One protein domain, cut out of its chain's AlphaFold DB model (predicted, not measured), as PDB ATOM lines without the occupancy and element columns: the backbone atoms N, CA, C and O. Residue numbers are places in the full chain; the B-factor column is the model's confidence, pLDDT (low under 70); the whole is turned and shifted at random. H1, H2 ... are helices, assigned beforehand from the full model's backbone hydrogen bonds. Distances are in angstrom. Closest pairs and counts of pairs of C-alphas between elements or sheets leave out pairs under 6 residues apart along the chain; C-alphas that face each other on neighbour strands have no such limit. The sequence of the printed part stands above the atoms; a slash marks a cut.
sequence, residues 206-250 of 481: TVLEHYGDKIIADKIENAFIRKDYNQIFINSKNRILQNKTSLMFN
ATOM      1  N   THR A 206     256.015 104.891 242.184       86.25
ATOM      2  CA  THR A 206     255.689 104.738 243.605       86.25
ATOM      3  C   THR A 206     254.571 103.727 243.852       86.25
ATOM      4  O   THR A 206     254.614 102.982 244.824       86.25
ATOM      5  N   VAL A 207     253.547 103.676 242.991       86.56
ATOM      6  CA  VAL A 207     252.469 102.682 243.141       86.56
ATOM      7  C   VAL A 207     252.972 101.272 242.854       86.56
ATOM      8  O   VAL A 207     252.602 100.353 243.579       86.56
ATOM      9  N   LEU A 208     253.823 101.097 241.843       86.06
ATOM     10  CA  LEU A 208     254.422  99.798 241.529       86.06
ATOM     11  C   LEU A 208     255.393  99.330 242.622       86.06
ATOM     12  O   LEU A 208     255.381  98.152 242.968       86.06
ATOM     13  N   GLU A 209     256.182 100.238 243.196       88.06
ATOM     14  CA  GLU A 209     257.049  99.953 244.347       88.06
ATOM     15  C   GLU A 209     256.221  99.505 245.552       88.06
ATOM     16  O   GLU A 209     256.425  98.409 246.064       88.06
ATOM     17  N   HIS A 210     255.207 100.287 245.937       89.25
ATOM     18  CA  HIS A 210     254.337  99.921 247.055       89.25
ATOM     19  C   HIS A 210     253.558  98.625 246.794       89.25
ATOM     20  O   HIS A 210     253.263  97.894 247.734       89.25
ATOM     21  N   TYR A 211     253.216  98.327 245.535       86.94
ATOM     22  CA  TYR A 211     252.630  97.041 245.168       86.94
ATOM     23  C   TYR A 211     253.618  95.897 245.414       86.94
ATOM     24  O   TYR A 211     253.253  94.914 246.052       86.94
ATOM     25  N   GLY A 212     254.868  96.033 244.964       85.94
ATOM     26  CA  GLY A 212     255.928  95.059 245.235       85.94
ATOM     27  C   GLY A 212     256.129  94.831 246.734       85.94
ATOM     28  O   GLY A 212     256.090  93.687 247.189       85.94
ATOM     29  N   ASP A 213     256.235  95.913 247.505       88.88
ATOM     30  CA  ASP A 213     256.367  95.868 248.963       88.88
ATOM     31  C   ASP A 213     255.170  95.180 249.623       88.88
ATOM     32  O   ASP A 213     255.350  94.333 250.501       88.88
ATOM     33  N   LYS A 214     253.946  95.497 249.180       87.00
ATOM     34  CA  LYS A 214     252.724  94.837 249.647       87.00
ATOM     35  C   LYS A 214     252.784  93.335 249.382       87.00
ATOM     36  O   LYS A 214     252.521  92.562 250.294       87.00
ATOM     37  N   ILE A 215     253.131  92.913 248.165       82.50
ATOM     38  CA  ILE A 215     253.191  91.488 247.807       82.50
ATOM     39  C   ILE A 215     254.240  90.752 248.643       82.50
ATOM     40  O   ILE A 215     253.996  89.623 249.071       82.50
ATOM     41  N   ILE A 216     255.395  91.370 248.895       84.12
ATOM     42  CA  ILE A 216     256.416  90.797 249.775       84.12
ATOM     43  C   ILE A 216     255.861  90.681 251.195       84.12
ATOM     44  O   ILE A 216     255.893  89.587 251.754       84.12
ATOM     45  N   ALA A 217     255.303  91.766 251.743       82.94
ATOM     46  CA  ALA A 217     254.724  91.809 253.085       82.94
ATOM     47  C   ALA A 217     253.617  90.759 253.281       82.94
ATOM     48  O   ALA A 217     253.610  90.066 254.295       82.94
ATOM     49  N   ASP A 218     252.743  90.588 252.286       73.75
ATOM     50  CA  ASP A 218     251.686  89.572 252.268       73.75
ATOM     51  C   ASP A 218     252.241  88.137 252.285       73.75
ATOM     52  O   ASP A 218     251.590  87.234 252.804       73.75
ATOM     53  N   LYS A 219     253.426  87.899 251.707       79.94
ATOM     54  CA  LYS A 219     254.059  86.569 251.675       79.94
ATOM     55  C   LYS A 219     254.828  86.234 252.951       79.94
ATOM     56  O   LYS A 219     254.962  85.056 253.274       79.94
ATOM     57  N   ILE A 220     255.331  87.238 253.667       80.19
ATOM     58  CA  ILE A 220     256.133  87.070 254.890       80.19
ATOM     59  C   ILE A 220     255.322  87.368 256.160       80.19
ATOM     60  O   ILE A 220     255.838  87.932 257.118       80.19
ATOM     61  N   GLU A 221     254.053  86.957 256.167       56.97
ATOM     62  CA  GLU A 221     253.019  87.295 257.162       56.97
ATOM     63  C   GLU A 221     253.425  87.068 258.637       56.97
ATOM     64  O   GLU A 221     252.969  87.795 259.516       56.97
ATOM     65  N   ASN A 222     254.337  86.121 258.903       55.72
ATOM     66  CA  ASN A 222     254.840  85.781 260.244       55.72
ATOM     67  C   ASN A 222     256.144  86.499 260.651       55.72
ATOM     68  O   ASN A 222     256.655  86.271 261.747       55.72
ATOM     69  N   ALA A 223     256.724  87.324 259.778       61.09
ATOM     70  CA  ALA A 223     257.899  88.126 260.101       61.09
ATOM     71  C   ALA A 223     257.490  89.441 260.783       61.09
ATOM     72  O   ALA A 223     256.368  89.921 260.635       61.09
ATOM     73  N   PHE A 224     258.419  90.079 261.499       63.31
ATOM     74  CA  PHE A 224     258.203  91.420 262.047       63.31
ATOM     75  C   PHE A 224     258.122  92.460 260.915       63.31
ATOM     76  O   PHE A 224     259.124  93.048 260.499       63.31
ATOM     77  N   ILE A 225     256.913  92.686 260.395       75.19
ATOM     78  CA  ILE A 225     256.640  93.698 259.373       75.19
ATOM     79  C   ILE A 225     256.748  95.094 260.008       75.19
ATOM     80  O   ILE A 225     256.064  95.411 260.976       75.19
ATOM     81  N   ARG A 226     257.598  95.957 259.437       77.25
ATOM     82  CA  ARG A 226     257.894  97.298 259.983       77.25
ATOM     83  C   ARG A 226     256.772  98.328 259.815       77.25
ATOM     84  O   ARG A 226     256.740  99.311 260.547       77.25
ATOM     85  N   LYS A 227     255.933  98.180 258.789       81.50
ATOM     86  CA  LYS A 227     254.930  99.171 258.368       81.50
ATOM     87  C   LYS A 227     253.693  98.473 257.817       81.50
ATOM     88  O   LYS A 227     253.770  97.338 257.359       81.50
ATOM     89  N   ASP A 228     252.573  99.181 257.780       78.88
ATOM     90  CA  ASP A 228     251.390  98.716 257.063       78.88
ATOM     91  C   ASP A 228     251.543  98.962 255.551       78.88
ATOM     92  O   ASP A 228     251.112  99.981 255.008       78.88
ATOM     93  N   TYR A 229     252.227  98.038 254.870       82.19
ATOM     94  CA  TYR A 229     252.461  98.127 253.426       82.19
ATOM     95  C   TYR A 229     251.172  98.026 252.602       82.19
ATOM     96  O   TYR A 229     251.110  98.584 251.506       82.19
ATOM     97  N   ASN A 230     250.121  97.396 253.140       73.94
ATOM     98  CA  ASN A 230     248.818  97.367 252.487       73.94
ATOM     99  C   ASN A 230     248.199  98.772 252.470       73.94
ATOM    100  O   ASN A 230     247.863  99.288 251.402       73.94
ATOM    101  N   GLN A 231     248.164  99.447 253.623       74.25
ATOM    102  CA  GLN A 231     247.675 100.825 253.703       74.25
ATOM    103  C   GLN A 231     248.532 101.794 252.877       74.25
ATOM    104  O   GLN A 231     248.007 102.706 252.236       74.25
ATOM    105  N   ILE A 232     249.855 101.608 252.852       82.56
ATOM    106  CA  ILE A 232     250.774 102.427 252.046       82.56
ATOM    107  C   ILE A 232     250.477 102.290 250.542       82.56
ATOM    108  O   ILE A 232     250.452 103.302 249.832       82.56
ATOM    109  N   PHE A 233     250.213 101.074 250.061       82.50
ATOM    110  CA  PHE A 233     249.799 100.819 248.679       82.50
ATOM    111  C   PHE A 233     248.428 101.429 248.356       82.50
ATOM    112  O   PHE A 233     248.284 102.118 247.344       82.50
ATOM    113  N   ILE A 234     247.433 101.248 249.230       73.94
ATOM    114  CA  ILE A 234     246.098 101.845 249.058       73.94
ATOM    115  C   ILE A 234     246.209 103.374 248.978       73.94
ATOM    116  O   ILE A 234     245.672 104.000 248.065       73.94
ATOM    117  N   ASN A 235     246.982 103.984 249.876       80.06
ATOM    118  CA  ASN A 235     247.180 105.430 249.905       80.06
ATOM    119  C   ASN A 235     247.861 105.957 248.633       80.06
ATOM    120  O   ASN A 235     247.476 107.014 248.129       80.06
ATOM    121  N   SER A 236     248.869 105.261 248.095       82.38
ATOM    122  CA  SER A 236     249.519 105.696 246.851       82.38
ATOM    123  C   SER A 236     248.609 105.535 245.634       82.38
ATOM    124  O   SER A 236     248.590 106.433 244.789       82.38
ATOM    125  N   LYS A 237     247.800 104.470 245.576       78.56
ATOM    126  CA  LYS A 237     246.752 104.295 244.559       78.56
ATOM    127  C   LYS A 237     245.726 105.435 244.618       78.56
ATOM    128  O   LYS A 237     245.458 106.078 243.603       78.56
ATOM    129  N   ASN A 238     245.224 105.755 245.811       73.38
ATOM    130  CA  ASN A 238     244.222 106.805 246.019       73.38
ATOM    131  C   ASN A 238     244.747 108.208 245.689       73.38
ATOM    132  O   ASN A 238     244.006 109.037 245.163       73.38
ATOM    133  N   ARG A 239     246.040 108.479 245.905       75.62
ATOM    134  CA  ARG A 239     246.665 109.745 245.484       75.62
ATOM    135  C   ARG A 239     246.632 109.953 243.970       75.62
ATOM    136  O   ARG A 239     246.456 111.090 243.540       75.62
ATOM    137  N   ILE A 240     246.775 108.898 243.162       71.38
ATOM    138  CA  ILE A 240     246.640 109.010 241.696       71.38
ATOM    139  C   ILE A 240     245.218 109.450 241.335       71.38
ATOM    140  O   ILE A 240     245.046 110.347 240.510       71.38
ATOM    141  N   LEU A 241     244.217 108.861 241.998       60.84
ATOM    142  CA  LEU A 241     242.808 109.201 241.801       60.84
ATOM    143  C   LEU A 241     242.523 110.661 242.198       60.84
ATOM    144  O   LEU A 241     241.964 111.397 241.387       60.84
ATOM    145  N   GLN A 242     242.970 111.103 243.383       58.53
ATOM    146  CA  GLN A 242     242.682 112.434 243.953       58.53
ATOM    147  C   GLN A 242     243.441 113.598 243.288       58.53
ATOM    148  O   GLN A 242     242.856 114.657 243.032       58.53
ATOM    149  N   ASN A 243     244.731 113.423 242.969       53.78
ATOM    150  CA  ASN A 243     245.551 114.485 242.363       53.78
ATOM    151  C   ASN A 243     245.053 114.885 240.965       53.78
ATOM    152  O   ASN A 243     245.319 115.996 240.512       53.78
ATOM    153  N   LYS A 244     244.316 114.000 240.283       52.28
ATOM    154  CA  LYS A 244     243.784 114.251 238.938       52.28
ATOM    155  C   LYS A 244     242.323 114.684 238.923       52.28
ATOM    156  O   LYS A 244     241.947 115.455 238.045       52.28
ATOM    157  N   THR A 245     241.524 114.310 239.927       42.53
ATOM    158  CA  THR A 245     240.175 114.882 240.093       42.53
ATOM    159  C   THR A 245     240.248 116.383 240.382       42.53
ATOM    160  O   THR A 245     239.489 117.151 239.798       42.53
ATOM    161  N   SER A 246     241.224 116.828 241.185       36.81
ATOM    162  CA  SER A 246     241.438 118.257 241.491       36.81
ATOM    163  C   SER A 246     241.741 119.125 240.258       36.81
ATOM    164  O   SER A 246     241.432 120.312 240.267       36.81
ATOM    165  N   LEU A 247     242.271 118.547 239.172       39.41
ATOM    166  CA  LEU A 247     242.494 119.250 237.899       39.41
ATOM    167  C   LEU A 247     241.233 119.317 237.013       39.41
ATOM    168  O   LEU A 247     241.146 120.188 236.148       39.41
ATOM    169  N   MET A 248     240.234 118.453 237.239       31.38
ATOM    170  CA  MET A 248     238.947 118.472 236.526       31.38
ATOM    171  C   MET A 248     237.876 119.357 237.191       31.38
ATOM    172  O   MET A 248     236.928 119.763 236.521       31.38
ATOM    173  N   PHE A 249     238.024 119.722 238.470       31.25
ATOM    174  CA  PHE A 249     237.001 120.465 239.227       31.25
ATOM    175  C   PHE A 249     236.844 121.961 238.876       31.25
ATOM    176  O   PHE A 249     235.998 122.630 239.463       31.25
ATOM    177  N   ASN A 250     237.553 122.482 237.865       31.12
ATOM    178  CA  ASN A 250     237.301 123.826 237.316       31.12
ATOM    179  C   ASN A 250     236.273 123.863 236.168       31.12
ATOM    180  O   ASN A 250     236.097 124.902 235.530       31.12
TER     181      ASN A 250
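What this domain is: This is residues 206 to 250 of the 481 residues of the protein "DUF4263 domain-containing protein" of Limosilactobacillus balticus (UniProt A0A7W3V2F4). What is the shape? It is a helical hairpin of unequal arms: the shorter H1 packs on residues 229 to 237 of the longer H2, and residues 241 to 250, of which 241 to 248 belong to H2, stick out and lengthen the rod. What is printed? There are 45 residues with two named helices, H1 then H2, and no named strand; the class is all helix. How open is it? It is only just loose, close to extended, with a radius of gyration of the C-alphas of 13.5 A and spans of 48 by 14 by 10 A.

How they stand to each other: How do H1, residues 206 to 219, and H2, residues 229 to 248, stand? They form a helical hairpin and run opposite ways at a shallow tilt of 24 degrees. Where do they touch? H2 touches H1 with residues 229 to 237 alone; the closest C-alphas, those of His 210 and Phe 233, are 4.9 A apart. Are the backbones in range? In H1 every O i to N i+4 pair is within hydrogen-bond range; in H2, 13 of 16 are.

Where its parts are: Where does H1 begin? C-alpha 206 is at (255.689, 104.738, 243.605), and H1 measures 19.9 A from first to last C-alpha. Where does H2 end? C-alpha 248 is at (238.947, 118.472, 236.526), and H2 measures 29.7 A.

The domain as a whole: How large is it? The two C-alphas farthest apart, those of Asn 222 and Asn 250, are 47.8 A apart. Is it continuous? The printed part has no cut, and the link from H1 to H2 is short, with 9 residues. Where is confidence low? The pLDDT is under 70 at residues 221 to 224 and 241 to 250.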